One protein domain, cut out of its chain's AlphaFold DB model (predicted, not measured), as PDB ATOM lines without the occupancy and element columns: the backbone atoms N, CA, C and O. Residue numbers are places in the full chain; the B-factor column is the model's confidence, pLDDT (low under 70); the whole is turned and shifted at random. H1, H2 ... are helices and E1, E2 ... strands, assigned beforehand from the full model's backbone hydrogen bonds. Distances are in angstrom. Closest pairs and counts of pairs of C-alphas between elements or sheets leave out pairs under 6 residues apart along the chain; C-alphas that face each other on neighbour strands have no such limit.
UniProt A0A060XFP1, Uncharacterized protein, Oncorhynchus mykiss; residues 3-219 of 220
ATOM      1  N   LEU A   3      -4.521 -47.968  16.960       65.19
ATOM      2  CA  LEU A   3      -4.636 -49.097  17.896       65.19
ATOM      3  C   LEU A   3      -5.925 -48.948  18.709       65.19
ATOM      4  O   LEU A   3      -6.209 -47.867  19.218       65.19
ATOM      5  N   THR A   4      -6.711 -50.017  18.847       61.91
ATOM      6  CA  THR A   4      -7.933 -50.004  19.668       61.91
ATOM      7  C   THR A   4      -7.849 -51.054  20.767       61.91
ATOM      8  O   THR A   4      -7.757 -52.244  20.479       61.91
ATOM      9  N   VAL A   5      -7.919 -50.617  22.026       67.44
ATOM     10  CA  VAL A   5      -7.944 -51.488  23.208       67.44
ATOM     11  C   VAL A   5      -9.336 -51.438  23.831       67.44
ATOM     12  O   VAL A   5      -9.892 -50.358  24.045       67.44
ATOM     13  N   ARG A   6      -9.900 -52.611  24.135       68.06
ATOM     14  CA  ARG A   6     -11.186 -52.748  24.827       68.06
ATOM     15  C   ARG A   6     -10.970 -53.330  26.214       68.06
ATOM     16  O   ARG A   6     -10.301 -54.347  26.365       68.06
ATOM     17  N   PHE A   7     -11.632 -52.739  27.200       62.41
ATOM     18  CA  PHE A   7     -11.744 -53.310  28.536       62.41
ATOM     19  C   PHE A   7     -13.167 -53.803  28.747       62.41
ATOM     20  O   PHE A   7     -14.115 -53.057  28.514       62.41
ATOM     21  N   SER A   8     -13.331 -55.050  29.184       58.53
ATOM     22  CA  SER A   8     -14.631 -55.628  29.530       58.53
ATOM     23  C   SER A   8     -14.564 -56.256  30.914       58.53
ATOM     24  O   SER A   8     -13.745 -57.142  31.145       58.53
ATOM     25  N   SER A   9     -15.438 -55.831  31.823       52.38
ATOM     26  CA  SER A   9     -15.462 -56.334  33.203       52.38
ATOM     27  C   SER A   9     -16.341 -57.579  33.397       52.38
ATOM     28  O   SER A   9     -16.436 -58.079  34.516       52.38
ATOM     29  N   SER A  10     -16.991 -58.109  32.346       45.88
ATOM     30  CA  SER A  10     -17.786 -59.352  32.400       45.88
ATOM     31  C   SER A  10     -18.120 -59.921  31.007       45.88
ATOM     32  O   SER A  10     -18.576 -59.182  30.137       45.88
ATOM     33  N   PHE A  11     -18.006 -61.247  30.835       42.78
ATOM     34  CA  PHE A  11     -18.534 -62.036  29.697       42.78
ATOM     35  C   PHE A  11     -19.998 -62.473  29.907       42.78
ATOM     36  O   PHE A  11     -20.413 -63.546  29.474       42.78
ATOM     37  N   ILE A  12     -20.800 -61.685  30.620       44.03
ATOM     38  CA  ILE A  12     -22.183 -62.071  30.910       44.03
ATOM     39  C   ILE A  12     -23.072 -61.492  29.814       44.03
ATOM     40  O   ILE A  12     -23.490 -60.336  29.880       44.03
ATOM     41  N   GLY A  13     -23.336 -62.319  28.801       42.53
ATOM     42  CA  GLY A  13     -24.386 -62.115  27.808       42.53
ATOM     43  C   GLY A  13     -25.757 -62.233  28.463       42.53
ATOM     44  O   GLY A  13     -26.445 -63.234  28.309       42.53
ATOM     45  N   ASN A  14     -26.140 -61.226  29.242       43.69
ATOM     46  CA  ASN A  14     -27.535 -61.012  29.582       43.69
ATOM     47  C   ASN A  14     -28.031 -59.961  28.589       43.69
ATOM     48  O   ASN A  14     -27.485 -58.860  28.582       43.69
ATOM     49  N   GLY A  15     -28.952 -60.376  27.711       49.66
ATOM     50  CA  GLY A  15     -29.226 -59.820  26.378       49.66
ATOM     51  C   GLY A  15     -29.451 -58.311  26.265       49.66
ATOM     52  O   GLY A  15     -29.453 -57.601  27.263       49.66
ATOM     53  N   ASN A  16     -29.688 -57.873  25.021       58.34
ATOM     54  CA  ASN A  16     -29.808 -56.523  24.423       58.34
ATOM     55  C   ASN A  16     -30.426 -55.350  25.244       58.34
ATOM     56  O   ASN A  16     -30.537 -54.241  24.730       58.34
ATOM     57  N   ASN A  17     -30.830 -55.549  26.499       72.81
ATOM     58  CA  ASN A  17     -31.503 -54.606  27.388       72.81
ATOM     59  C   ASN A  17     -30.684 -54.174  28.621       72.81
ATOM     60  O   ASN A  17     -31.183 -53.361  29.405       72.81
ATOM     61  N   TYR A  18     -29.476 -54.699  28.866       89.12
ATOM     62  CA  TYR A  18     -28.660 -54.187  29.974       89.12
ATOM     63  C   TYR A  18     -28.133 -52.787  29.645       89.12
ATOM     64  O   TYR A  18     -27.486 -52.586  28.618       89.12
ATOM     65  N   ARG A  19     -28.411 -51.831  30.537       94.31
ATOM     66  CA  ARG A  19     -27.982 -50.441  30.402       94.31
ATOM     67  C   ARG A  19     -27.271 -49.946  31.648       94.31
ATOM     68  O   ARG A  19     -27.582 -50.397  32.756       94.31
ATOM     69  N   ARG A  20     -26.373 -48.984  31.464       96.81
ATOM     70  CA  ARG A  20     -25.794 -48.188  32.549       96.81
ATOM     71  C   ARG A  20     -26.124 -46.720  32.371       96.81
ATOM     72  O   ARG A  20     -26.229 -46.248  31.252       96.81
ATOM     73  N   ASN A  21     -26.247 -46.000  33.478       97.62
ATOM     74  CA  ASN A  21     -26.266 -44.543  33.439       97.62
ATOM     75  C   ASN A  21     -24.818 -44.041  33.499       97.62
ATOM     76  O   ASN A  21     -24.128 -44.293  34.492       97.62
ATOM     77  N   VAL A  22     -24.351 -43.402  32.430       98.06
ATOM     78  CA  VAL A  22     -22.966 -42.952  32.279       98.06
ATOM     79  C   VAL A  22     -22.898 -41.445  32.510       98.06
ATOM     80  O   VAL A  22     -23.722 -40.684  32.024       98.06
ATOM     81  N   SER A  23     -21.914 -41.014  33.291       97.75
ATOM     82  CA  SER A  23     -21.654 -39.601  33.577       97.75
ATOM     83  C   SER A  23     -20.159 -39.330  33.526       97.75
ATOM     84  O   SER A  23     -19.358 -40.219  33.826       97.75
ATOM     85  N   LEU A  24     -19.797 -38.124  33.100       97.81
ATOM     86  CA  LEU A  24     -18.420 -37.679  32.938       97.81
ATOM     87  C   LEU A  24     -18.206 -36.442  33.811       97.81
ATOM     88  O   LEU A  24     -19.006 -35.509  33.774       97.81
ATOM     89  N   GLU A  25     -17.124 -36.436  34.575       96.94
ATOM     90  CA  GLU A  25     -16.706 -35.323  35.419       96.94
ATOM     91  C   GLU A  25     -15.218 -35.069  35.190       96.94
ATOM     92  O   GLU A  25     -14.387 -35.969  35.336       96.94
ATOM     93  N   LEU A  26     -14.870 -33.842  34.804       96.00
ATOM     94  CA  LEU A  26     -13.479 -33.436  34.675       96.00
ATOM     95  C   LEU A  26     -12.985 -32.889  36.013       96.00
ATOM     96  O   LEU A  26     -13.587 -31.978  36.574       96.00
ATOM     97  N   ASN A  27     -11.852 -33.411  36.471       95.94
ATOM     98  CA  ASN A  27     -11.188 -33.046  37.716       95.94
ATOM     99  C   ASN A  27     -12.130 -33.152  38.932       95.94
ATOM    100  O   ASN A  27     -12.428 -32.140  39.572       95.94
ATOM    101  N   PRO A  28     -12.592 -34.373  39.272       95.88
ATOM    102  CA  PRO A  28     -13.600 -34.567  40.306       95.88
ATOM    103  C   PRO A  28     -13.172 -33.979  41.652       95.88
ATOM    104  O   PRO A  28     -12.065 -34.221  42.141       95.88
ATOM    105  N   GLY A  29     -14.057 -33.180  42.249       93.56
ATOM    106  CA  GLY A  29     -13.818 -32.521  43.538       93.56
ATOM    107  C   GLY A  29     -12.746 -31.420  43.538       93.56
ATOM    108  O   GLY A  29     -12.390 -30.936  44.614       93.56
ATOM    109  N   LEU A  30     -12.218 -31.006  42.380       93.75
ATOM    110  CA  LEU A  30     -11.245 -29.916  42.316       93.75
ATOM    111  C   LEU A  30     -11.916 -28.567  42.575       93.75
ATOM    112  O   LEU A  30     -12.855 -28.177  41.883       93.75
ATOM    113  N   ASN A  31     -11.353 -27.793  43.499       88.12
ATOM    114  CA  ASN A  31     -11.653 -26.372  43.620       88.12
ATOM    115  C   ASN A  31     -10.560 -25.551  42.922       88.12
ATOM    116  O   ASN A  31      -9.533 -25.229  43.523       88.12
ATOM    117  N   SER A  32     -10.782 -25.206  41.651       77.19
ATOM    118  CA  SER A  32      -9.788 -24.516  40.815       77.19
ATOM    119  C   SER A  32      -9.398 -23.123  41.321       77.19
ATOM    120  O   SER A  32      -8.362 -22.606  40.915       77.19
ATOM    121  N   LEU A  33     -10.195 -22.514  42.210       78.06
ATOM    122  CA  LEU A  33      -9.851 -21.238  42.848       78.06
ATOM    123  C   LEU A  33      -8.760 -21.394  43.915       78.06
ATOM    124  O   LEU A  33      -8.031 -20.444  44.183       78.06
ATOM    125  N   LEU A  34      -8.666 -22.573  44.536       77.56
ATOM    126  CA  LEU A  34      -7.704 -22.867  45.600       77.56
ATOM    127  C   LEU A  34      -6.479 -23.620  45.078       77.56
ATOM    128  O   LEU A  34      -5.380 -23.429  45.592       77.56
ATOM    129  N   THR A  35      -6.667 -24.443  44.047       80.88
ATOM    130  CA  THR A  35      -5.615 -25.296  43.497       80.88
ATOM    131  C   THR A  35      -5.596 -25.163  41.972       80.88
ATOM    132  O   THR A  35      -6.380 -25.833  41.292       80.88
ATOM    133  N   PRO A  36      -4.738 -24.296  41.405       86.12
ATOM    134  CA  PRO A  36      -4.602 -24.193  39.960       86.12
ATOM    135  C   PRO A  36      -3.967 -25.468  39.396       86.12
ATOM    136  O   PRO A  36      -3.006 -26.003  39.952       86.12
ATOM    137  N   LEU A  37      -4.495 -25.947  38.272       88.50
ATOM    138  CA  LEU A  37      -3.928 -27.082  37.549       88.50
ATOM    139  C   LEU A  37      -2.752 -26.633  36.674       88.50
ATOM    140  O   LEU A  37      -2.878 -25.631  35.961       88.50
ATOM    141  N   PRO A  38      -1.635 -27.380  36.660       89.81
ATOM    142  CA  PRO A  38      -0.597 -27.180  35.661       89.81
ATOM    143  C   PRO A  38      -1.151 -27.381  34.238       89.81
ATOM    144  O   PRO A  38      -2.037 -28.220  34.036       89.81
ATOM    145  N   PRO A  39      -0.624 -26.665  33.229       88.00
ATOM    146  CA  PRO A  39      -1.015 -26.878  31.839       88.00
ATOM    147  C   PRO A  39      -0.846 -28.342  31.412       88.00
ATOM    148  O   PRO A  39       0.166 -28.970  31.716       88.00
ATOM    149  N   GLY A  40      -1.838 -28.878  30.702       87.75
ATOM    150  CA  GLY A  40      -1.826 -30.256  30.196       87.75
ATOM    151  C   GLY A  40      -2.148 -31.337  31.233       87.75
ATOM    152  O   GLY A  40      -2.284 -32.502  30.860       87.75
ATOM    153  N   VAL A  41      -2.330 -30.984  32.510       92.12
ATOM    154  CA  VAL A  41      -2.763 -31.921  33.555       92.12
ATOM    155  C   VAL A  41      -4.286 -31.930  33.658       92.12
ATOM    156  O   VAL A  41      -4.919 -30.894  33.855       92.12
ATOM    157  N   GLY A  42      -4.870 -33.121  33.579       94.06
ATOM    158  CA  GLY A  42      -6.291 -33.348  33.789       94.06
ATOM    159  C   GLY A  42      -6.576 -34.786  34.210       94.06
ATOM    160  O   GLY A  42      -5.839 -35.712  33.865       94.06
ATOM    161  N   LEU A  43      -7.662 -34.955  34.960       96.62
ATOM    162  CA  LEU A  43      -8.195 -36.245  35.377       96.62
ATOM    163  C   LEU A  43      -9.673 -36.312  35.006       96.62
ATOM    164  O   LEU A  43     -10.516 -35.703  35.659       96.62
ATOM    165  N   LEU A  44     -10.000 -37.058  33.959       97.94
ATOM    166  CA  LEU A  44     -11.380 -37.346  33.599       97.94
ATOM    167  C   LEU A  44     -11.868 -38.556  34.391       97.94
ATOM    168  O   LEU A  44     -11.306 -39.643  34.261       97.94
ATOM    169  N   HIS A  45     -12.949 -38.393  35.147       98.31
ATOM    170  CA  HIS A  45     -13.690 -39.489  35.755       98.31
ATOM    171  C   HIS A  45     -14.945 -39.790  34.940       98.31
ATOM    172  O   HIS A  45     -15.815 -38.943  34.767       98.31
ATOM    173  N   VAL A  46     -15.060 -41.026  34.463       98.44
ATOM    174  CA  VAL A  46     -16.287 -41.563  33.875       98.44
ATOM    175  C   VAL A  46     -16.887 -42.583  34.828       98.44
ATOM    176  O   VAL A  46     -16.233 -43.547  35.236       98.44
ATOM    177  N   ARG A  47     -18.148 -42.374  35.195       98.31
ATOM    178  CA  ARG A  47     -18.895 -43.210  36.131       98.31
ATOM    179  C   ARG A  47     -20.067 -43.860  35.415       98.31
ATOM    180  O   ARG A  47     -21.005 -43.169  35.029       98.31
ATOM    181  N   ALA A  48     -20.027 -45.184  35.282       98.12
ATOM    182  CA  ALA A  48     -21.083 -45.979  34.666       98.12
ATOM    183  C   ALA A  48     -21.838 -46.789  35.732       98.12
ATOM    184  O   ALA A  48     -21.404 -47.859  36.182       98.12
ATOM    185  N   LEU A  49     -22.987 -46.265  36.149       98.00
ATOM    186  CA  LEU A  49     -23.863 -46.854  37.158       98.00
ATOM    187  C   LEU A  49     -24.677 -48.003  36.567       98.00
ATOM    188  O   LEU A  49     -25.468 -47.807  35.648       98.00
ATOM    189  N   GLY A  50     -24.498 -49.200  37.114       96.06
ATOM    190  CA  GLY A  50     -25.360 -50.350  36.858       96.06
ATOM    191  C   GLY A  50     -26.487 -50.441  37.886       96.06
ATOM    192  O   GLY A  50     -26.696 -49.536  38.688       96.06
ATOM    193  N   LYS A  51     -27.198 -51.574  37.906       94.81
ATOM    194  CA  LYS A  51     -28.278 -51.814  38.881       94.81
ATOM    195  C   LYS A  51     -27.767 -51.854  40.326       94.81
ATOM    196  O   LYS A  51     -28.344 -51.213  41.193       94.81
ATOM    197  N   ASN A  52     -26.675 -52.591  40.555       95.69
ATOM    198  CA  ASN A  52     -26.140 -52.884  41.892       95.69
ATOM    199  C   ASN A  52     -24.612 -52.688  41.974       95.69
ATOM    200  O   ASN A  52     -23.981 -53.159  42.909       95.69
ATOM    201  N   ASN A  53     -23.988 -52.091  40.961       97.00
ATOM    202  CA  ASN A  53     -22.535 -51.960  40.867       97.00
ATOM    203  C   ASN A  53     -22.164 -50.712  40.059       97.00
ATOM    204  O   ASN A  53     -22.988 -50.211  39.287       97.00
ATOM    205  N   THR A  54     -20.927 -50.239  40.194       98.38
ATOM    206  CA  THR A  54     -20.416 -49.089  39.435       98.38
ATOM    207  C   THR A  54     -19.107 -49.445  38.748       98.38
ATOM    208  O   THR A  54     -18.248 -50.103  39.334       98.38
ATOM    209  N   LEU A  55     -18.945 -48.995  37.504       98.38
ATOM    210  CA  LEU A  55     -17.644 -48.953  36.840       98.38
ATOM    211  C   LEU A  55     -17.138 -47.512  36.867       98.38
ATOM    212  O   LEU A  55     -17.843 -46.590  36.454       98.38
ATOM    213  N   HIS A  56     -15.931 -47.328  37.380       98.38
ATOM    214  CA  HIS A  56     -15.202 -46.074  37.371       98.38
ATOM    215  C   HIS A  56     -14.054 -46.201  36.371       98.38
ATOM    216  O   HIS A  56     -13.253 -47.130  36.470       98.38
ATOM    217  N   TYR A  57     -13.971 -45.265  35.435       98.19
ATOM    218  CA  TYR A  57     -12.840 -45.103  34.528       98.19
ATOM    219  C   TYR A  57     -12.206 -43.745  34.801       98.19
ATOM    220  O   TYR A  57     -12.913 -42.745  34.886       98.19
ATOM    221  N   LEU A  58     -10.893 -43.706  34.964       97.81
ATOM    222  CA  LEU A  58     -10.142 -42.506  35.313       97.81
ATOM    223  C   LEU A  58      -9.022 -42.333  34.294       97.81
ATOM    224  O   LEU A  58      -8.046 -43.079  34.338       97.81
ATOM    225  N   LEU A  59      -9.191 -41.399  33.356       97.62
ATOM    226  CA  LEU A  59      -8.178 -41.056  32.358       97.62
ATOM    227  C   LEU A  59      -7.375 -39.852  32.858       97.62
ATOM    228  O   LEU A  59      -7.922 -38.762  33.013       97.62
ATOM    229  N   CYS A  60      -6.087 -40.061  33.106       95.75
ATOM    230  CA  CYS A  60      -5.158 -39.064  33.621       95.75
ATOM    231  C   CYS A  60      -4.138 -38.662  32.548       95.75
ATOM    232  O   CYS A  60      -3.609 -39.530  31.853       95.75
ATOM    233  N   SER A  61      -3.835 -37.365  32.454       94.75
ATOM    234  CA  SER A  61      -2.765 -36.809  31.608       94.75
ATOM    235  C   SER A  61      -1.577 -36.243  32.402       94.75
ATOM    236  O   SER A  61      -0.709 -35.584  31.832       94.75
ATOM    237  N   GLN A  62      -1.512 -36.474  33.720       92.19
ATOM    238  CA  GLN A  62      -0.345 -36.108  34.524       92.19
ATOM    239  C   GLN A  62       0.793 -37.108  34.282       92.19
ATOM    240  O   GLN A  62       0.771 -38.227  34.792       92.19
ATOM    241  N   GLY A  63       1.799 -36.690  33.512       92.38
ATOM    242  CA  GLY A  63       2.880 -37.569  33.073       92.38
ATOM    243  C   GLY A  63       2.449 -38.441  31.892       92.38
ATOM    244  O   GLY A  63       1.839 -37.956  30.941       92.38
ATOM    245  N   ALA A  64       2.810 -39.724  31.924       95.50
ATOM    246  CA  ALA A  64       2.396 -40.677  30.898       95.50
ATOM    247  C   ALA A  64       0.878 -40.935  31.008       95.50
ATOM    248  O   ALA A  64       0.410 -41.216  32.115       95.50
ATOM    249  N   PRO A  65       0.101 -40.880  29.908       96.94
ATOM    250  CA  PRO A  65      -1.335 -41.100  29.974       96.94
ATOM    251  C   PRO A  65      -1.682 -42.444  30.599       96.94
ATOM    252  O   PRO A  65      -1.175 -43.492  30.185       96.94
ATOM    253  N   ALA A  66      -2.582 -42.410  31.573       96.19
ATOM    254  CA  ALA A  66      -2.991 -43.587  32.321       96.19
ATOM    255  C   ALA A  66      -4.512 -43.692  32.378       96.19
ATOM    256  O   ALA A  66      -5.203 -42.700  32.601       96.19
ATOM    257  N   LEU A  67      -5.029 -44.905  32.208       97.44
ATOM    258  CA  LEU A  67      -6.430 -45.251  32.400       97.44
ATOM    259  C   LEU A  67      -6.544 -46.224  33.573       97.44
ATOM    260  O   LEU A  67      -6.133 -47.378  33.462       97.44
ATOM    261  N   LEU A  68      -7.134 -45.779  34.677       96.62
ATOM    262  CA  LEU A  68      -7.493 -46.632  35.806       96.62
ATOM    263  C   LEU A  68      -8.954 -47.081  35.669       96.62
ATOM    264  O   LEU A  68      -9.850 -46.267  35.462       96.62
ATOM    265  N   LEU A  69      -9.188 -48.382  35.804       97.69
ATOM    266  CA  LEU A  69     -10.500 -49.018  35.859       97.69
ATOM    267  C   LEU A  69     -10.743 -49.538  37.273       97.69
ATOM    268  O   LEU A  69      -9.923 -50.288  37.799       97.69
ATOM    269  N   VAL A  70     -11.893 -49.209  37.858       98.19
ATOM    270  CA  VAL A  70     -12.353 -49.770  39.134       98.19
ATOM    271  C   VAL A  70     -13.791 -50.256  39.002       98.19
ATOM    272  O   VAL A  70     -14.661 -49.533  38.524       98.19
ATOM    273  N   HIS A  71     -14.057 -51.481  39.443       97.94
ATOM    274  CA  HIS A  71     -15.395 -52.059  39.531       97.94
ATOM    275  C   HIS A  71     -15.780 -52.222  40.998       97.94
ATOM    276  O   HIS A  71     -15.044 -52.845  41.764       97.94
ATOM    277  N   THR A  72     -16.938 -51.690  41.381       98.50
ATOM    278  CA  THR A  72     -17.446 -51.750  42.754       98.50
ATOM    279  C   THR A  72     -18.797 -52.451  42.837       98.50
ATOM    280  O   THR A  72     -19.615 -52.330  41.934       98.50
ATOM    281  N   SER A  73     -19.086 -53.118  43.952       97.88
ATOM    282  CA  SER A  73     -20.387 -53.725  44.280       97.88
ATOM    283  C   SER A  73     -21.418 -52.729  44.832       97.88
ATOM    284  O   SER A  73     -22.378 -53.128  45.489       97.88
ATOM    285  N   SER A  74     -21.223 -51.425  44.605       97.19
ATOM    286  CA  SER A  74     -22.096 -50.374  45.127       97.19
ATOM    287  C   SER A  74     -22.414 -49.320  44.073       97.19
ATOM    288  O   SER A  74     -21.535 -48.861  43.350       97.19
ATOM    289  N   ILE A  75     -23.672 -48.880  44.029       97.31
ATOM    290  CA  ILE A  75     -24.114 -47.728  43.221       97.31
ATOM    291  C   ILE A  75     -23.829 -46.381  43.897       97.31
ATOM    292  O   ILE A  75     -23.970 -45.327  43.278       97.31
ATOM    293  N   SER A  76     -23.450 -46.392  45.176       97.31
ATOM    294  CA  SER A  76     -23.105 -45.191  45.939       97.31
ATOM    295  C   SER A  76     -21.600 -44.958  46.028       97.31
ATOM    296  O   SER A  76     -21.197 -43.976  46.647       97.31
ATOM    297  N   SER A  77     -20.776 -45.811  45.402       97.94
ATOM    298  CA  SER A  77     -19.324 -45.643  45.432       97.94
ATOM    299  C   SER A  77     -18.883 -44.357  44.735       97.94
ATOM    300  O   SER A  77     -19.449 -43.971  43.701       97.94
ATOM    301  N   LYS A  78     -17.869 -43.697  45.296       97.44
ATOM    302  CA  LYS A  78     -17.355 -42.397  44.843       97.44
ATOM    303  C   LYS A  78     -15.852 -42.453  44.627       97.44
ATOM    304  O   LYS A  78     -15.178 -43.269  45.244       97.44
ATOM    305  N   VAL A  79     -15.355 -41.586  43.750       97.62
ATOM    306  CA  VAL A  79     -13.924 -41.290  43.636       97.62
ATOM    307  C   VAL A  79     -13.652 -40.052  44.476       97.62
ATOM    308  O   VAL A  79     -14.382 -39.069  44.380       97.62
ATOM    309  N   GLU A  80     -12.610 -40.111  45.291       96.31
ATOM    310  CA  GLU A  80     -12.121 -39.000  46.098       96.31
ATOM    311  C   GLU A  80     -10.671 -38.722  45.707       96.31
ATOM    312  O   GLU A  80      -9.868 -39.655  45.597       96.31
ATOM    313  N   VAL A  81     -10.352 -37.447  45.473       95.31
ATOM    314  CA  VAL A  81      -9.026 -36.995  45.045       95.31
ATOM    315  C   VAL A  81      -8.521 -35.926  46.009       95.31
ATOM    316  O   VAL A  81      -9.127 -34.864  46.152       95.31
ATOM    317  N   ASP A  82      -7.395 -36.201  46.659       94.19
ATOM    318  CA  ASP A  82      -6.596 -35.205  47.370       94.19
ATOM    319  C   ASP A  82      -5.725 -34.474  46.345       94.19
ATOM    320  O   ASP A  82      -4.633 -34.922  45.990       94.19
ATOM    321  N   TRP A  83      -6.243 -33.364  45.820       93.50
ATOM    322  CA  TRP A  83      -5.600 -32.613  44.744       93.50
ATOM    323  C   TRP A  83      -4.191 -32.107  45.076       93.50
ATOM    324  O   TRP A  83      -3.303 -32.308  44.247       93.50
ATOM    325  N   PRO A  84      -3.924 -31.496  46.246       91.62
ATOM    326  CA  PRO A  84      -2.559 -31.157  46.638       91.62
ATOM    327  C   PRO A  84      -1.603 -32.357  46.601       91.62
ATOM    328  O   PRO A  84      -0.541 -32.264  45.982       91.62
ATOM    329  N   ALA A  85      -1.970 -33.494  47.206       92.00
ATOM    330  CA  ALA A  85      -1.118 -34.686  47.211       92.00
ATOM    331  C   ALA A  85      -0.938 -35.288  45.804       92.00
ATOM    332  O   ALA A  85       0.173 -35.667  45.426       92.00
ATOM    333  N   PHE A  86      -2.017 -35.318  45.018       92.50
ATOM    334  CA  PHE A  86      -2.042 -35.813  43.642       92.50
ATOM    335  C   PHE A  86      -1.100 -35.003  42.737       92.50
ATOM    336  O   PHE A  86      -0.254 -35.562  42.039       92.50
ATOM    337  N   LEU A  87      -1.162 -33.670  42.813       91.06
ATOM    338  CA  LEU A  87      -0.315 -32.782  42.012       91.06
ATOM    339  C   LEU A  87       1.164 -32.850  42.402       91.06
ATOM    340  O   LEU A  87       2.023 -32.766  41.526       91.06
ATOM    341  N   MET A  88       1.466 -33.076  43.683       88.81
ATOM    342  CA  MET A  88       2.836 -33.320  44.153       88.81
ATOM    343  C   MET A  88       3.388 -34.695  43.748       88.81
ATOM    344  O   MET A  88       4.527 -35.005  44.084       88.81
ATOM    345  N   GLN A  89       2.598 -35.530  43.060       82.62
ATOM    346  CA  GLN A  89       2.937 -36.922  42.745       82.62
ATOM    347  C   GLN A  89       3.262 -37.750  44.000       82.62
ATOM    348  O   GLN A  89       3.949 -38.770  43.933       82.62
ATOM    349  N   ASN A  90       2.722 -37.350  45.156       77.06
ATOM    350  CA  ASN A  90       2.742 -38.157  46.367       77.06
ATOM    351  C   ASN A  90       1.571 -39.146  46.287       77.06
ATOM    352  O   ASN A  90       0.520 -38.966  46.900       77.06
ATOM    353  N   THR A  91       1.710 -40.133  45.397       68.19
ATOM    354  CA  THR A  91       0.572 -40.878  44.838       68.19
ATOM    355  C   THR A  91      -0.115 -41.804  45.833       68.19
ATOM    356  O   THR A  91      -1.288 -42.135  45.641       68.19
ATOM    357  N   THR A  92       0.557 -42.188  46.918       82.00
ATOM    358  CA  THR A  92       0.004 -43.108  47.913       82.00
ATOM    359  C   THR A  92      -1.196 -42.485  48.623       82.00
ATOM    360  O   THR A  92      -1.062 -41.625  49.486       82.00
ATOM    361  N   GLY A  93      -2.395 -42.950  48.269       83.31
ATOM    362  CA  GLY A  93      -3.644 -42.526  48.896       83.31
ATOM    363  C   GLY A  93      -4.208 -41.186  48.412       83.31
ATOM    364  O   GLY A  93      -5.246 -40.782  48.929       83.31
ATOM    365  N   SER A  94      -3.585 -40.539  47.422       92.44
ATOM    366  CA  SER A  94      -4.087 -39.289  46.820       92.44
ATOM    367  C   SER A  94      -5.356 -39.472  45.977       92.44
ATOM    368  O   SER A  94      -6.090 -38.517  45.751       92.44
ATOM    369  N   LEU A  95      -5.642 -40.700  45.534       94.69
ATOM    370  CA  LEU A  95      -6.865 -41.077  44.832       94.69
ATOM    371  C   LEU A  95      -7.426 -42.345  45.468       94.69
ATOM    372  O   LEU A  95      -6.703 -43.331  45.632       94.69
ATOM    373  N   LYS A  96      -8.712 -42.331  45.825       95.50
ATOM    374  CA  LYS A  96      -9.385 -43.467  46.469       95.50
ATOM    375  C   LYS A  96     -10.794 -43.665  45.932       95.50
ATOM    376  O   LYS A  96     -11.446 -42.720  45.497       95.50
ATOM    377  N   VAL A  97     -11.268 -44.907  46.006       97.44
ATOM    378  CA  VAL A  97     -12.675 -45.248  45.781       97.44
ATOM    379  C   VAL A  97     -13.306 -45.639  47.109       97.44
ATOM    380  O   VAL A  97     -12.825 -46.554  47.775       97.44
ATOM    381  N   THR A  98     -14.376 -44.949  47.498       97.12
ATOM    382  CA  THR A  98     -15.054 -45.149  48.785       97.12
ATOM    383  C   THR A  98     -16.461 -45.727  48.588       97.12
ATOM    384  O   THR A  98     -17.159 -45.318  47.658       97.12
ATOM    385  N   PRO A  99     -16.915 -46.675  49.437       97.44
ATOM    386  CA  PRO A  99     -16.126 -47.396  50.438       97.44
ATOM    387  C   PRO A  99     -15.180 -48.414  49.779       97.44
ATOM    388  O   PRO A  99     -15.562 -49.100  48.830       97.44
ATOM    389  N   GLU A 100     -13.969 -48.555  50.322       96.31
ATOM    390  CA  GLU A 100     -12.939 -49.467  49.795       96.31
ATOM    391  C   GLU A 100     -13.410 -50.929  49.788       96.31
ATOM    392  O   GLU A 100     -13.162 -51.662  48.837       96.31
ATOM    393  N   SER A 101     -14.212 -51.322  50.783       97.75
ATOM    394  CA  SER A 101     -14.823 -52.655  50.873       97.75
ATOM    395  C   SER A 101     -15.775 -52.998  49.723       97.75
ATOM    396  O   SER A 101     -16.130 -54.163  49.556       97.75
ATOM    397  N   SER A 102     -16.206 -52.010  48.930       98.06
ATOM    398  CA  SER A 102     -17.016 -52.257  47.736       98.06
ATOM    399  C   SER A 102     -16.186 -52.578  46.497       98.06
ATOM    400  O   SER A 102     -16.757 -53.034  45.511       98.06
ATOM    401  N   VAL A 103     -14.870 -52.343  46.504       97.94
ATOM    402  CA  VAL A 103     -14.013 -52.576  45.337       97.94
ATOM    403  C   VAL A 103     -13.883 -54.076  45.090       97.94
ATOM    404  O   VAL A 103     -13.352 -54.819  45.908       97.94
ATOM    405  N   LEU A 104     -14.375 -54.520  43.936       97.62
ATOM    406  CA  LEU A 104     -14.291 -55.909  43.486       97.62
ATOM    407  C   LEU A 104     -13.061 -56.147  42.610       97.62
ATOM    408  O   LEU A 104     -12.504 -57.239  42.598       97.62
ATOM    409  N   TYR A 105     -12.681 -55.136  41.831       95.12
ATOM    410  CA  TYR A 105     -11.571 -55.205  40.889       95.12
ATOM    411  C   TYR A 105     -11.027 -53.807  40.611       95.12
ATOM    412  O   TYR A 105     -11.803 -52.863  40.444       95.12
ATOM    413  N   SER A 106      -9.708 -53.686  40.502       96.12
ATOM    414  CA  SER A 106      -9.035 -52.484  40.024       96.12
ATOM    415  C   SER A 106      -7.835 -52.853  39.154       96.12
ATOM    416  O   SER A 106      -7.129 -53.823  39.431       96.12
ATOM    417  N   ASN A 107      -7.621 -52.107  38.072       95.88
ATOM    418  CA  ASN A 107      -6.463 -52.280  37.197       95.88
ATOM    419  C   ASN A 107      -6.165 -50.988  36.434       95.88
ATOM    420  O   ASN A 107      -7.076 -50.201  36.180       95.88
ATOM    421  N   ALA A 108      -4.913 -50.785  36.041       94.50
ATOM    422  CA  ALA A 108      -4.480 -49.610  35.304       94.50
ATOM    423  C   ALA A 108      -3.766 -50.000  34.007       94.50
ATOM    424  O   ALA A 108      -2.984 -50.948  33.973       94.50
ATOM    425  N   LEU A 109      -4.009 -49.229  32.950       95.44
ATOM    426  CA  LEU A 109      -3.209 -49.236  31.731       95.44
ATOM    427  C   LEU A 109      -2.463 -47.909  31.632       95.44
ATOM    428  O   LEU A 109      -3.080 -46.854  31.738       95.44
ATOM    429  N   VAL A 110      -1.154 -47.962  31.397       96.25
ATOM    430  CA  VAL A 110      -0.308 -46.774  31.242       96.25
ATOM    431  C   VAL A 110       0.394 -46.834  29.893       96.25
ATOM    432  O   VAL A 110       1.043 -47.829  29.574       96.25
ATOM    433  N   PHE A 111       0.287 -45.761  29.114       95.88
ATOM    434  CA  PHE A 111       1.011 -45.602  27.856       95.88
ATOM    435  C   PHE A 111       2.320 -44.882  28.131       95.88
ATOM    436  O   PHE A 111       2.350 -43.664  28.263       95.88
ATOM    437  N   THR A 112       3.401 -45.645  28.253       96.75
ATOM    438  CA  THR A 112       4.701 -45.114  28.679       96.75
ATOM    439  C   THR A 112       5.520 -44.560  27.522       96.75
ATOM    440  O   THR A 112       6.123 -43.498  27.652       96.75
ATOM    441  N   ARG A 113       5.538 -45.265  26.387       97.12
ATOM    442  CA  ARG A 113       6.426 -44.988  25.255       97.12
ATOM    443  C   ARG A 113       5.725 -45.178  23.920       97.12
ATOM    444  O   ARG A 113       4.931 -46.104  23.774       97.12
ATOM    445  N   LEU A 114       6.098 -44.355  22.944       97.06
ATOM    446  CA  LEU A 114       5.852 -44.609  21.527       97.06
ATOM    447  C   LEU A 114       7.162 -45.072  20.879       97.06
ATOM    448  O   LEU A 114       8.151 -44.334  20.854       97.06
ATOM    449  N   TRP A 115       7.158 -46.298  20.367       96.00
ATOM    450  CA  TRP A 115       8.306 -46.901  19.701       96.00
ATOM    451  C   TRP A 115       8.272 -46.641  18.200       96.00
ATOM    452  O   TRP A 115       7.208 -46.490  17.608       96.00
ATOM    453  N   GLU A 116       9.447 -46.616  17.584       96.69
ATOM    454  CA  GLU A 116       9.602 -46.531  16.137       96.69
ATOM    455  C   GLU A 116      10.835 -47.334  15.734       96.69
ATOM    456  O   GLU A 116      11.864 -47.276  16.417       96.69
ATOM    457  N   TYR A 117      10.748 -48.058  14.626       96.38
ATOM    458  CA  TYR A 117      11.871 -48.809  14.074       96.38
ATOM    459  C   TYR A 117      11.898 -48.725  12.546       96.38
ATOM    460  O   TYR A 117      10.856 -48.548  11.916       96.38
ATOM    461  N   ASP A 118      13.090 -48.830  11.952       96.50
ATOM    462  CA  ASP A 118      13.275 -48.978  10.502       96.50
ATOM    463  C   ASP A 118      13.007 -50.435  10.109       96.50
ATOM    464  O   ASP A 118      13.821 -51.327  10.377       96.50
ATOM    465  N   ASP A 119      11.854 -50.680   9.488       94.69
ATOM    466  CA  ASP A 119      11.490 -51.992   8.973       94.69
ATOM    467  C   ASP A 119      12.138 -52.237   7.607       94.69
ATOM    468  O   ASP A 119      11.507 -52.169   6.550       94.69
ATOM    469  N   VAL A 120      13.444 -52.506   7.636       90.12
ATOM    470  CA  VAL A 120      14.287 -52.616   6.439       90.12
ATOM    471  C   VAL A 120      13.727 -53.600   5.404       90.12
ATOM    472  O   VAL A 120      13.853 -53.346   4.202       90.12
ATOM    473  N   ASN A 121      13.104 -54.683   5.877       89.62
ATOM    474  CA  ASN A 121      12.583 -55.782   5.066       89.62
ATOM    475  C   ASN A 121      11.055 -55.744   4.883       89.62
ATOM    476  O   ASN A 121      10.511 -56.659   4.271       89.62
ATOM    477  N   ASP A 122      10.378 -54.708   5.392       90.75
ATOM    478  CA  ASP A 122       8.924 -54.522   5.306       90.75
ATOM    479  C   ASP A 122       8.101 -55.706   5.870       90.75
ATOM    480  O   ASP A 122       6.984 -55.970   5.426       90.75
ATOM    481  N   THR A 123       8.634 -56.439   6.855       92.44
ATOM    482  CA  THR A 123       8.008 -57.656   7.409       92.44
ATOM    483  C   THR A 123       7.043 -57.388   8.562       92.44
ATOM    484  O   THR A 123       6.297 -58.287   8.943       92.44
ATOM    485  N   ALA A 124       7.051 -56.173   9.117       91.75
ATOM    486  CA  ALA A 124       6.363 -55.802  10.353       91.75
ATOM    487  C   ALA A 124       6.700 -56.731  11.539       91.75
ATOM    488  O   ALA A 124       5.870 -56.953  12.421       91.75
ATOM    489  N   ASP A 125       7.923 -57.266  11.549       91.69
ATOM    490  CA  ASP A 125       8.406 -58.231  12.535       91.69
ATOM    491  C   ASP A 125       9.589 -57.642  13.322       91.69
ATOM    492  O   ASP A 125      10.752 -57.843  12.954       91.69
ATOM    493  N   PRO A 126       9.314 -56.862  14.384       90.88
ATOM    494  CA  PRO A 126      10.358 -56.197  15.153       90.88
ATOM    495  C   PRO A 126      11.228 -57.172  15.958       90.88
ATOM    496  O   PRO A 126      12.342 -56.809  16.328       90.88
ATOM    497  N   GLU A 127      10.769 -58.399  16.229       90.75
ATOM    498  CA  GLU A 127      11.515 -59.371  17.046       90.75
ATOM    499  C   GLU A 127      12.777 -59.884  16.339       90.75
ATOM    500  O   GLU A 127      13.757 -60.244  16.993       90.75
ATOM    501  N   HIS A 128      12.777 -59.869  15.005       90.06
ATOM    502  CA  HIS A 128      13.890 -60.331  14.175       90.06
ATOM    503  C   HIS A 128      14.808 -59.198  13.689       90.06
ATOM    504  O   HIS A 128      15.730 -59.442  12.905       90.06
ATOM    505  N   LEU A 129      14.586 -57.959  14.143       91.69
ATOM    506  CA  LEU A 129      15.422 -56.814  13.791       91.69
ATOM    507  C   LEU A 129      16.569 -56.612  14.793       91.69
ATOM    508  O   LEU A 129      16.401 -56.819  15.998       91.69
ATOM    509  N   PRO A 130      17.753 -56.171  14.331       93.38
ATOM    510  CA  PRO A 130      18.838 -55.830  15.238       93.38
ATOM    511  C   PRO A 130      18.462 -54.602  16.089       93.38
ATOM    512  O   PRO A 130      17.750 -53.719  15.610       93.38
ATOM    513  N   PRO A 131      19.011 -54.453  17.310       92.81
ATOM    514  CA  PRO A 131      18.746 -53.288  18.161       92.81
ATOM    515  C   PRO A 131      19.015 -51.935  17.487       92.81
ATOM    516  O   PRO A 131      18.358 -50.949  17.800       92.81
ATOM    517  N   SER A 132      19.946 -51.882  16.529       93.94
ATOM    518  CA  SER A 132      20.256 -50.680  15.748       93.94
ATOM    519  C   SER A 132      19.127 -50.223  14.816       93.94
ATOM    520  O   SER A 132      19.183 -49.101  14.326       93.94
ATOM    521  N   SER A 133      18.132 -51.074  14.542       95.38
ATOM    522  CA  SER A 133      16.937 -50.706  13.771       95.38
ATOM    523  C   SER A 133      15.933 -49.900  14.592       95.38
ATOM    524  O   SER A 133      15.040 -49.286  14.012       95.38
ATOM    525  N   PHE A 134      16.053 -49.892  15.922       96.19
ATOM    526  CA  PHE A 134      15.145 -49.169  16.805       96.19
ATOM    527  C   PHE A 134      15.662 -47.761  17.066       96.19
ATOM    528  O   PHE A 134      16.801 -47.557  17.488       96.19
ATOM    529  N   PHE A 135      14.793 -46.777  16.866       96.00
ATOM    530  CA  PHE A 135      15.083 -45.415  17.279       96.00
ATOM    531  C   PHE A 135      14.865 -45.250  18.785       96.00
ATOM    532  O   PHE A 135      14.154 -46.031  19.422       96.00
ATOM    533  N   GLN A 136      15.421 -44.180  19.362       95.88
ATOM    534  CA  GLN A 136      15.097 -43.811  20.738       95.88
ATOM    535  C   GLN A 136      13.574 -43.599  20.865       95.88
ATOM    536  O   GLN A 136      13.007 -42.834  20.071       95.88
ATOM    537  N   PRO A 137      12.895 -44.270  21.813       96.69
ATOM    538  CA  PRO A 137      11.456 -44.137  21.971       96.69
ATOM    539  C   PRO A 137      11.090 -42.729  22.430       96.69
ATOM    540  O   PRO A 137      11.837 -42.088  23.172       96.69
ATOM    541  N   TYR A 138       9.909 -42.276  22.028       97.62
ATOM    542  CA  TYR A 138       9.331 -41.061  22.582       97.62
ATOM    543  C   TYR A 138       8.736 -41.390  23.954       97.62
ATOM    544  O   TYR A 138       7.840 -42.231  24.065       97.62
ATOM    545  N   GLU A 139       9.248 -40.749  25.002       97.62
ATOM    546  CA  GLU A 139       8.765 -40.928  26.373       97.62
ATOM    547  C   GLU A 139       7.485 -40.106  26.569       97.62
ATOM    548  O   GLU A 139       7.524 -38.877  26.634       97.62
ATOM    549  N   LEU A 140       6.332 -40.771  26.689       97.19
ATOM    550  CA  LEU A 140       5.019 -40.108  26.708       97.19
ATOM    551  C   LEU A 140       4.779 -39.266  27.965       97.19
ATOM    552  O   LEU A 140       3.919 -38.390  27.973       97.19
ATOM    553  N   GLN A 141       5.573 -39.479  29.013       95.75
ATOM    554  CA  GLN A 141       5.616 -38.596  30.178       95.75
ATOM    555  C   GLN A 141       6.159 -37.192  29.877       95.75
ATOM    556  O   GLN A 141       5.874 -36.268  30.634       95.75
ATOM    557  N   ASN A 142       6.923 -37.030  28.794       95.69
ATOM    558  CA  ASN A 142       7.521 -35.755  28.396       95.69
ATOM    559  C   ASN A 142       6.658 -35.005  27.368       95.69
ATOM    560  O   ASN A 142       7.037 -33.923  26.919       95.69
ATOM    561  N   PHE A 143       5.514 -35.570  26.973       96.75
ATOM    562  CA  PHE A 143       4.622 -34.938  26.010       96.75
ATOM    563  C   PHE A 143       3.931 -33.732  26.630       96.75
ATOM    564  O   PHE A 143       3.516 -33.744  27.789       96.75
ATOM    565  N   THR A 144       3.734 -32.701  25.812       96.00
ATOM    566  CA  THR A 144       2.809 -31.626  26.162       96.00
ATOM    567  C   THR A 144       1.407 -32.050  25.747       96.00
ATOM    568  O   THR A 144       1.084 -32.085  24.556       96.00
ATOM    569  N   TRP A 145       0.588 -32.407  26.734       96.62
ATOM    570  CA  TRP A 145      -0.791 -32.844  26.539       96.62
ATOM    571  C   TRP A 145      -1.763 -31.667  26.422       96.62
ATOM    572  O   TRP A 145      -1.591 -30.614  27.035       96.62
ATOM    573  N   GLY A 146      -2.793 -31.852  25.603       94.94
ATOM    574  CA  GLY A 146      -3.880 -30.907  25.404       94.94
ATOM    575  C   GLY A 146      -4.899 -30.918  26.541       94.94
ATOM    576  O   GLY A 146      -4.914 -31.792  27.403       94.94
ATOM    577  N   ASP A 147      -5.783 -29.926  26.509       92.75
ATOM    578  CA  ASP A 147      -6.835 -29.745  27.505       92.75
ATOM    579  C   ASP A 147      -8.046 -30.648  27.213       92.75
ATOM    580  O   ASP A 147      -8.766 -30.436  26.232       92.75
ATOM    581  N   LEU A 148      -8.281 -31.628  28.092       92.88
ATOM    582  CA  LEU A 148      -9.426 -32.547  28.038       92.88
ATOM    583  C   LEU A 148     -10.780 -31.828  28.075       92.88
ATOM    584  O   LEU A 148     -11.754 -32.345  27.536       92.88
ATOM    585  N   ASN A 149     -10.859 -30.635  28.671       90.94
ATOM    586  CA  ASN A 149     -12.106 -29.878  28.744       90.94
ATOM    587  C   ASN A 149     -12.637 -29.502  27.352       90.94
ATOM    588  O   ASN A 149     -13.840 -29.408  27.137       90.94
ATOM    589  N   LYS A 150     -11.739 -29.317  26.377       93.56
ATOM    590  CA  LYS A 150     -12.103 -28.913  25.010       93.56
ATOM    591  C   LYS A 150     -12.645 -30.054  24.156       93.56
ATOM    592  O   LYS A 150     -13.182 -29.796  23.083       93.56
ATOM    593  N   THR A 151     -12.446 -31.296  24.584       95.06
ATOM    594  CA  THR A 151     -12.737 -32.492  23.783       95.06
ATOM    595  C   THR A 151     -13.703 -33.454  24.461       95.06
ATOM    596  O   THR A 151     -13.991 -34.515  23.908       95.06
ATOM    597  N   LEU A 152     -14.179 -33.101  25.654       95.50
ATOM    598  CA  LEU A 152     -15.181 -33.855  26.386       95.50
ATOM    599  C   LEU A 152     -16.524 -33.782  25.655       95.50
ATOM    600  O   LEU A 152     -17.036 -32.696  25.397       95.50
ATOM    601  N   ASP A 153     -17.119 -34.942  25.402       96.62
ATOM    602  CA  ASP A 153     -18.485 -35.060  24.910       96.62
ATOM    603  C   ASP A 153     -19.316 -35.884  25.904       96.62
ATOM    604  O   ASP A 153     -19.241 -37.118  25.908       96.62
ATOM    605  N   PRO A 154     -20.094 -35.221  26.779       94.94
ATOM    606  CA  PRO A 154     -20.970 -35.907  27.718       94.94
ATOM    607  C   PRO A 154     -22.130 -36.649  27.049       94.94
ATOM    608  O   PRO A 154     -22.659 -37.571  27.661       94.94
ATOM    609  N   THR A 155     -22.531 -36.257  25.835       94.38
ATOM    610  CA  THR A 155     -23.665 -36.864  25.119       94.38
ATOM    611  C   THR A 155     -23.259 -38.208  24.532       94.38
ATOM    612  O   THR A 155     -23.960 -39.199  24.714       94.38
ATOM    613  N   ASP A 156     -22.088 -38.251  23.894       94.75
ATOM    614  CA  ASP A 156     -21.534 -39.474  23.303       94.75
ATOM    615  C   ASP A 156     -20.654 -40.268  24.287       94.75
ATOM    616  O   ASP A 156     -20.108 -41.318  23.946       94.75
ATOM    617  N   HIS A 157     -20.492 -39.772  25.517       97.00
ATOM    618  CA  HIS A 157     -19.626 -40.335  26.555       97.00
ATOM    619  C   HIS A 157     -18.166 -40.524  26.102       97.00
ATOM    620  O   HIS A 157     -17.528 -41.550  26.388       97.00
ATOM    621  N   THR A 158     -17.619 -39.534  25.390       97.06
ATOM    622  CA  THR A 158     -16.256 -39.594  24.844       97.06
ATOM    623  C   THR A 158     -15.360 -38.455  25.314       97.06
ATOM    624  O   THR A 158     -15.819 -37.425  25.798       97.06
ATOM    625  N   ALA A 159     -14.051 -38.663  25.189       97.62
ATOM    626  CA  ALA A 159     -13.043 -37.626  25.371       97.62
ATOM    627  C   ALA A 159     -11.838 -37.905  24.467       97.62
ATOM    628  O   ALA A 159     -11.527 -39.068  24.197       97.62
ATOM    629  N   LEU A 160     -11.142 -36.858  24.018       97.44
ATOM    630  CA  LEU A 160      -9.950 -36.976  23.174       97.44
ATOM    631  C   LEU A 160      -8.752 -36.275  23.823       97.44
ATOM    632  O   LEU A 160      -8.710 -35.051  23.909       97.44
ATOM    633  N   LEU A 161      -7.753 -37.045  24.238       97.69
ATOM    634  CA  LEU A 161      -6.496 -36.527  24.766       97.69
ATOM    635  C   LEU A 161      -5.435 -36.548  23.668       97.69
ATOM    636  O   LEU A 161      -4.958 -37.619  23.316       97.69
ATOM    637  N   CYS A 162      -5.044 -35.391  23.144       97.31
ATOM    638  CA  CYS A 162      -3.950 -35.290  22.177       97.31
ATOM    639  C   CYS A 162      -2.719 -34.656  22.812       97.31
ATOM    640  O   CYS A 162      -2.849 -33.739  23.617       97.31
ATOM    641  N   GLY A 163      -1.532 -35.103  22.429       96.69
ATOM    642  CA  GLY A 163      -0.268 -34.541  22.880       96.69
ATOM    643  C   GLY A 163       0.795 -34.618  21.799       96.69
ATOM    644  O   GLY A 163       0.618 -35.277  20.771       96.69
ATOM    645  N   ARG A 164       1.899 -33.915  22.037       96.62
ATOM    646  CA  ARG A 164       3.047 -33.898  21.131       96.62
ATOM    647  C   ARG A 164       4.366 -33.891  21.888       96.62
ATOM    648  O   ARG A 164       4.451 -33.338  22.989       96.62
ATOM    649  N   ASP A 165       5.373 -34.468  21.250       96.56
ATOM    650  CA  ASP A 165       6.777 -34.326  21.620       96.56
ATOM    651  C   ASP A 165       7.322 -32.959  21.151       96.56
ATOM    652  O   ASP A 165       6.738 -32.318  20.276       96.56
ATOM    653  N   ALA A 166       8.438 -32.505  21.724       95.06
ATOM    654  CA  ALA A 166       9.102 -31.260  21.326       95.06
ATOM    655  C   ALA A 166       9.992 -31.402  20.070       95.06
ATOM    656  O   ALA A 166      10.473 -30.400  19.543       95.06
ATOM    657  N   SER A 167      10.240 -32.627  19.609       95.25
ATOM    658  CA  SER A 167      11.043 -32.931  18.423       95.25
ATOM    659  C   SER A 167      10.401 -32.463  17.117       95.25
ATOM    660  O   SER A 167       9.182 -32.334  16.984       95.25
ATOM    661  N   GLU A 168      11.243 -32.271  16.100       94.81
ATOM    662  CA  GLU A 168      10.817 -31.840  14.763       94.81
ATOM    663  C   GLU A 168       9.825 -32.815  14.112       94.81
ATOM    664  O   GLU A 168       8.916 -32.374  13.402       94.81
ATOM    665  N   SER A 169       9.927 -34.114  14.425       95.50
ATOM    666  CA  SER A 169       8.989 -35.151  13.973       95.50
ATOM    667  C   SER A 169       7.537 -34.851  14.352       95.50
ATOM    668  O   SER A 169       6.617 -35.239  13.634       95.50
ATOM    669  N   PHE A 170       7.322 -34.137  15.461       96.94
ATOM    670  CA  PHE A 170       6.011 -33.763  15.994       96.94
ATOM    671  C   PHE A 170       5.634 -32.297  15.727       96.94
ATOM    672  O   PHE A 170       4.605 -31.833  16.221       96.94
ATOM    673  N   SER A 171       6.398 -31.564  14.909       94.62
ATOM    674  CA  SER A 171       6.117 -30.154  14.572       94.62
ATOM    675  C   SER A 171       4.667 -29.921  14.117       94.62
ATOM    676  O   SER A 171       3.992 -29.024  14.627       94.62
ATOM    677  N   ASN A 172       4.161 -30.794  13.240       93.94
ATOM    678  CA  ASN A 172       2.764 -30.836  12.787       93.94
ATOM    679  C   ASN A 172       2.029 -32.114  13.223       93.94
ATOM    680  O   ASN A 172       0.917 -32.374  12.764       93.94
ATOM    681  N   GLY A 173       2.656 -32.919  14.083       95.81
ATOM    682  CA  GLY A 173       2.184 -34.243  14.455       95.81
ATOM    683  C   GLY A 173       1.534 -34.287  15.834       95.81
ATOM    684  O   GLY A 173       1.885 -33.524  16.735       95.81
ATOM    685  N   LEU A 174       0.590 -35.208  16.012       97.00
ATOM    686  CA  LEU A 174      -0.100 -35.457  17.272       97.00
ATOM    687  C   LEU A 174      -0.235 -36.960  17.528       97.00
ATOM    688  O   LEU A 174      -0.548 -37.743  16.630       97.00
ATOM    689  N   LEU A 175      -0.066 -37.339  18.793       97.44
ATOM    690  CA  LEU A 175      -0.537 -38.612  19.329       97.44
ATOM    691  C   LEU A 175      -1.831 -38.348  20.099       97.44
ATOM    692  O   LEU A 175      -1.838 -37.548  21.032       97.44
ATOM    693  N   CYS A 176      -2.913 -39.027  19.735       97.25
ATOM    694  CA  CYS A 176      -4.228 -38.838  20.335       97.25
ATOM    695  C   CYS A 176      -4.787 -40.136  20.917       97.25
ATOM    696  O   CYS A 176      -4.768 -41.176  20.268       97.25
ATOM    697  N   LEU A 177      -5.352 -40.057  22.118       96.94
ATOM    698  CA  LEU A 177      -6.059 -41.125  22.812       96.94
ATOM    699  C   LEU A 177      -7.536 -40.740  22.931       96.94
ATOM    700  O   LEU A 177      -7.895 -39.848  23.700       96.94
ATOM    701  N   LYS A 178      -8.405 -41.406  22.172       96.50
ATOM    702  CA  LYS A 178      -9.857 -41.261  22.288       96.50
ATOM    703  C   LYS A 178     -10.397 -42.291  23.266       96.50
ATOM    704  O   LYS A 178     -10.344 -43.485  22.979       96.50
ATOM    705  N   PHE A 179     -10.954 -41.832  24.376       97.12
ATOM    706  CA  PHE A 179     -11.724 -42.653  25.301       97.12
ATOM    707  C   PHE A 179     -13.204 -42.649  24.911       97.12
ATOM    708  O   PHE A 179     -13.748 -41.634  24.471       97.12
ATOM    709  N   SER A 180     -13.870 -43.788  25.072       96.50
ATOM    710  CA  SER A 180     -15.316 -43.928  24.912       96.50
ATOM    711  C   SER A 180     -15.854 -44.911  25.947       96.50
ATOM    712  O   SER A 180     -15.304 -46.003  26.118       96.50
ATOM    713  N   ALA A 181     -16.926 -44.528  26.630       96.81
ATOM    714  CA  ALA A 181     -17.734 -45.427  27.443       96.81
ATOM    715  C   ALA A 181     -19.080 -45.666  26.756       96.81
ATOM    716  O   ALA A 181     -19.532 -44.847  25.964       96.81
ATOM    717  N   PHE A 182     -19.720 -46.789  27.065       95.69
ATOM    718  CA  PHE A 182     -20.985 -47.162  26.444       95.69
ATOM    719  C   PHE A 182     -22.036 -47.392  27.520       95.69
ATOM    720  O   PHE A 182     -21.751 -47.944  28.583       95.69
ATOM    721  N   ASP A 183     -23.255 -46.961  27.245       94.81
ATOM    722  CA  ASP A 183     -24.417 -47.121  28.112       94.81
ATOM    723  C   ASP A 183     -25.262 -48.342  27.722       94.81
ATOM    724  O   ASP A 183     -26.011 -48.846  28.559       94.81
ATOM    725  N   VAL A 184     -25.106 -48.856  26.496       94.19
ATOM    726  CA  VAL A 184     -25.843 -49.995  25.922       94.19
ATOM    727  C   VAL A 184     -24.955 -50.892  25.046       94.19
ATOM    728  O   VAL A 184     -23.776 -50.613  24.835       94.19
ATOM    729  N   GLU A 185     -25.509 -52.009  24.563       93.62
ATOM    730  CA  GLU A 185     -24.877 -52.839  23.528       93.62
ATOM    731  C   GLU A 185     -24.996 -52.214  22.137       93.62
ATOM    732  O   GLU A 185     -26.055 -51.715  21.759       93.62
ATOM    733  N   GLY A 186     -23.909 -52.273  21.372       91.94
ATOM    734  CA  GLY A 186     -23.842 -51.699  20.039       91.94
ATOM    735  C   GLY A 186     -22.521 -51.981  19.335       91.94
ATOM    736  O   GLY A 186     -21.661 -52.724  19.812       91.94
ATOM    737  N   ARG A 187     -22.374 -51.389  18.152       91.88
ATOM    738  CA  ARG A 187     -21.128 -51.361  17.385       91.88
ATOM    739  C   ARG A 187     -20.874 -49.945  16.925       91.88
ATOM    740  O   ARG A 187     -21.803 -49.242  16.529       91.88
ATOM    741  N   ASP A 188     -19.609 -49.559  16.928       84.44
ATOM    742  CA  ASP A 188     -19.220 -48.280  16.351       84.44
ATOM    743  C   ASP A 188     -19.468 -48.291  14.836       84.44
ATOM    744  O   ASP A 188     -19.167 -49.271  14.148       84.44
ATOM    745  N   GLN A 189     -19.968 -47.173  14.308       85.25
ATOM    746  CA  GLN A 189     -20.174 -46.992  12.865       85.25
ATOM    747  C   GLN A 189     -18.849 -47.030  12.087       85.25
ATOM    748  O   GLN A 189     -18.801 -47.467  10.942       85.25
ATOM    749  N   GLY A 190     -17.760 -46.581  12.717       82.31
ATOM    750  CA  GLY A 190     -16.423 -46.618  12.136       82.31
ATOM    751  C   GLY A 190     -15.688 -47.926  12.425       82.31
ATOM    752  O   GLY A 190     -15.747 -48.444  13.544       82.31
ATOM    753  N   TRP A 191     -14.915 -48.390  11.442       82.12
ATOM    754  CA  TRP A 191     -13.986 -49.512  11.585       82.12
ATOM    755  C   TRP A 191     -13.045 -49.326  12.795       82.12
ATOM    756  O   TRP A 191     -12.651 -48.195  13.095       82.12
ATOM    757  N   PRO A 192     -12.676 -50.410  13.506       89.00
ATOM    758  CA  PRO A 192     -13.008 -51.815  13.235       89.00
ATOM    759  C   PRO A 192     -14.389 -52.270  13.755       89.00
ATOM    760  O   PRO A 192     -14.627 -53.471  13.870       89.00
ATOM    761  N   SER A 193     -15.305 -51.342  14.072       89.06
ATOM    762  CA  SER A 193     -16.697 -51.634  14.465       89.06
ATOM    763  C   SER A 193     -16.814 -52.689  15.568       89.06
ATOM    764  O   SER A 193     -17.646 -53.608  15.508       89.06
ATOM    765  N   LEU A 194     -15.946 -52.572  16.581       89.44
ATOM    766  CA  LEU A 194     -15.919 -53.491  17.712       89.44
ATOM    767  C   LEU A 194     -17.284 -53.507  18.396       89.44
ATOM    768  O   LEU A 194     -17.900 -52.466  18.624       89.44
ATOM    769  N   LEU A 195     -17.743 -54.716  18.718       91.31
ATOM    770  CA  LEU A 195     -18.909 -54.898  19.568       91.31
ATOM    771  C   LEU A 195     -18.582 -54.332  20.947       91.31
ATOM    772  O   LEU A 195     -17.588 -54.731  21.559       91.31
ATOM    773  N   HIS A 196     -19.431 -53.449  21.442       92.12
ATOM    774  CA  HIS A 196     -19.359 -52.894  22.778       92.12
ATOM    775  C   HIS A 196     -20.664 -53.151  23.525       92.12
ATOM    776  O   HIS A 196     -21.695 -53.439  22.931       92.12
ATOM    777  N   ASN A 197     -20.601 -53.076  24.847       93.50
ATOM    778  CA  ASN A 197     -21.757 -53.101  25.729       93.50
ATOM    779  C   ASN A 197     -21.535 -52.181  26.925       93.50
ATOM    780  O   ASN A 197     -20.429 -51.670  27.128       93.50
ATOM    781  N   ALA A 198     -22.566 -52.045  27.757       94.75
ATOM    782  CA  ALA A 198     -22.534 -51.159  28.911       94.75
ATOM    783  C   ALA A 198     -21.479 -51.532  29.975       94.75
ATOM    784  O   ALA A 198     -21.246 -50.779  30.908       94.75
ATOM    785  N   ASN A 199     -20.836 -52.702  29.883       94.19
ATOM    786  CA  ASN A 199     -19.747 -53.120  30.777       94.19
ATOM    787  C   ASN A 199     -18.361 -52.953  30.149       94.19
ATOM    788  O   ASN A 199     -17.378 -53.504  30.654       94.19
ATOM    789  N   SER A 200     -18.284 -52.241  29.029       92.69
ATOM    790  CA  SER A 200     -17.034 -52.004  28.333       92.69
ATOM    791  C   SER A 200     -16.762 -50.533  28.099       92.69
ATOM    792  O   SER A 200     -17.668 -49.710  28.022       92.69
ATOM    793  N   SER A 201     -15.478 -50.239  27.966       94.00
ATOM    794  CA  SER A 201     -14.973 -48.991  27.420       94.00
ATOM    795  C   SER A 201     -14.008 -49.304  26.285       94.00
ATOM    796  O   SER A 201     -13.539 -50.441  26.126       94.00
ATOM    797  N   GLN A 202     -13.727 -48.289  25.485       94.75
ATOM    798  CA  GLN A 202     -12.811 -48.377  24.368       94.75
ATOM    799  C   GLN A 202     -11.830 -47.219  24.422       94.75
ATOM    800  O   GLN A 202     -12.214 -46.071  24.645       94.75
ATOM    801  N   LEU A 203     -10.565 -47.533  24.170       94.19
ATOM    802  CA  LEU A 203      -9.536 -46.542  23.932       94.19
ATOM    803  C   LEU A 203      -8.993 -46.719  22.517       94.19
ATOM    804  O   LEU A 203      -8.572 -47.816  22.150       94.19
ATOM    805  N   ARG A 204      -8.999 -45.644  21.732       93.88
ATOM    806  CA  ARG A 204      -8.385 -45.600  20.403       93.88
ATOM    807  C   ARG A 204      -7.169 -44.689  20.434       93.88
ATOM    808  O   ARG A 204      -7.298 -43.523  20.784       93.88
ATOM    809  N   MET A 205      -6.017 -45.206  20.041       94.75
ATOM    810  CA  MET A 205      -4.786 -44.443  19.883       94.75
ATOM    811  C   MET A 205      -4.564 -44.139  18.405       94.75
ATOM    812  O   MET A 205      -4.486 -45.066  17.606       94.75
ATOM    813  N   GLY A 206      -4.452 -42.861  18.055       95.00
ATOM    814  CA  GLY A 206      -4.156 -42.379  16.711       95.00
ATOM    815  C   GLY A 206      -2.844 -41.604  16.672       95.00
ATOM    816  O   GLY A 206      -2.595 -40.777  17.546       95.00
ATOM    817  N   LEU A 207      -2.034 -41.856  15.646       96.38
ATOM    818  CA  LEU A 207      -0.863 -41.048  15.300       96.38
ATOM    819  C   LEU A 207      -1.143 -40.342  13.971       96.38
ATOM    820  O   LEU A 207      -1.385 -41.034  12.974       96.38
ATOM    821  N   ASP A 208      -1.126 -39.011  13.978       95.19
ATOM    822  CA  ASP A 208      -1.457 -38.169  12.823       95.19
ATOM    823  C   ASP A 208      -0.380 -37.102  12.596       95.19
ATOM    824  O   ASP A 208       0.134 -36.532  13.554       95.19
ATOM    825  N   GLY A 209      -0.010 -36.861  11.338       95.06
ATOM    826  CA  GLY A 209       0.954 -35.823  10.948       95.06
ATOM    827  C   GLY A 209       2.395 -35.980  11.463       95.06
ATOM    828  O   GLY A 209       3.192 -35.062  11.285       95.06
ATOM    829  N   VAL A 210       2.748 -37.101  12.105       96.31
ATOM    830  CA  VAL A 210       4.106 -37.340  12.628       96.31
ATOM    831  C   VAL A 210       5.051 -37.732  11.497       96.31
ATOM    832  O   VAL A 210       4.800 -38.704  10.784       96.31
ATOM    833  N   ALA A 211       6.143 -36.981  11.343       96.75
ATOM    834  CA  ALA A 211       7.152 -37.275  10.336       96.75
ATOM    835  C   ALA A 211       8.003 -38.488  10.768       96.75
ATOM    836  O   ALA A 211       8.537 -38.491  11.883       96.75
ATOM    837  N   PRO A 212       8.136 -39.521   9.919       95.81
ATOM    838  CA  PRO A 212       8.940 -40.694  10.237       95.81
ATOM    839  C   PRO A 212      10.442 -40.373  10.206       95.81
ATOM    840  O   PRO A 212      10.900 -39.570   9.393       95.81
ATOM    841  N   ARG A 213      11.226 -41.033  11.067       95.81
ATOM    842  CA  ARG A 213      12.695 -40.897  11.135       95.81
ATOM    843  C   ARG A 213      13.445 -41.732  10.089       95.81
ATOM    844  O   ARG A 213      14.635 -41.509   9.880       95.81
ATOM    845  N   SER A 214      12.768 -42.661   9.415       95.12
ATOM    846  CA  SER A 214      13.264 -43.404   8.252       95.12
ATOM    847  C   SER A 214      12.170 -43.561   7.195       95.12
ATOM    848  O   SER A 214      10.976 -43.523   7.480       95.12
ATOM    849  N   ASN A 215      12.584 -43.810   5.953       94.06
ATOM    850  CA  ASN A 215      11.681 -44.093   4.835       94.06
ATOM    851  C   ASN A 215      10.836 -45.363   5.038       94.06
ATOM    852  O   ASN A 215       9.840 -45.540   4.343       94.06
ATOM    853  N   ARG A 216      11.229 -46.245   5.966       94.62
ATOM    854  CA  ARG A 216      10.508 -47.483   6.312       94.62
ATOM    855  C   ARG A 216      10.155 -47.536   7.798       94.62
ATOM    856  O   ARG A 216      10.133 -48.605   8.401       94.62
ATOM    857  N   SER A 217       9.922 -46.377   8.412       95.44
ATOM    858  CA  SER A 217       9.510 -46.336   9.812       95.44
ATOM    859  C   SER A 217       8.194 -47.074  10.031       95.44
ATOM    860  O   SER A 217       7.192 -46.809   9.361       95.44
ATOM    861  N   ARG A 218       8.173 -47.933  11.046       95.06
ATOM    862  CA  ARG A 218       6.953 -48.491  11.621       95.06
ATOM    863  C   ARG A 218       6.841 -48.117  13.089       95.06
ATOM    864  O   ARG A 218       7.826 -48.104  13.823       95.06
ATOM    865  N   PHE A 219       5.609 -47.838  13.493       92.62
ATOM    866  CA  PHE A 219       5.203 -47.664  14.880       92.62
ATOM    867  C   PHE A 219       4.396 -48.919  15.255       92.62
ATOM    868  O   PHE A 219       3.531 -49.299  14.460       92.62
TER     869      PHE A 219
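What this domain is: This is residues 3 to 219 of the 220 residues of an uncharacterized protein of Oncorhynchus mykiss (UniProt A0A060XFP1). With little regular structure, 78 of 217 printed residues in named elements, two antiparallel, twisted sheets, E2 E3 E4 E5 E8 and E1 E11 E10 E9, make a sandwich. The antiparallel pair E6 and E7, with short H1 between them along the chain, covers part of the five-stranded sheet's other face; loops 116 to 136 and 211 to 219 make a head at one end. Mostly strand and compact, radius of gyration 19.0 A, it spans 54 by 46 by 29 A.

Where its parts are: E2 is residues 21 to 26, E3 43 to 49, E4 54 to 60, E5 66 to 72, E8 103 to 110. E1, 3 to 8, begins at C-alpha 3 (-4.636, -49.097, 17.896); E11, 200 to 208, 26.0 A long, ends at C-alpha 208 (-1.457, -38.169, 12.823). E10 is 174 to 181, E9 158 to 164, E6 78 to 81, H1 83 to 87, E7 95 to 98.

How they stand to each other: E2 E3 E4 E5 and E9 E10 E11 are meanders, each strand the antiparallel neighbour of the one before. Within hydrogen-bond range are N 23 and O 47 of E2 and E3, 2.9 A, and N 80 and O 96 of E6 and E7, 2.9 A. The closest C-alphas of E3 and E10, Val 46 and Ala 181, are 7.6 A apart. H1, its O i to N i+4 pair within range, is not on either large sheet.

The domain as a whole: The farthest C-alphas, Leu 34 and Asn 121, are 56.0 A apart. The printed part has no cut; E8 to E9 is a long link of 47 residues. Residues 3 to 16 and 91 have pLDDT under 70.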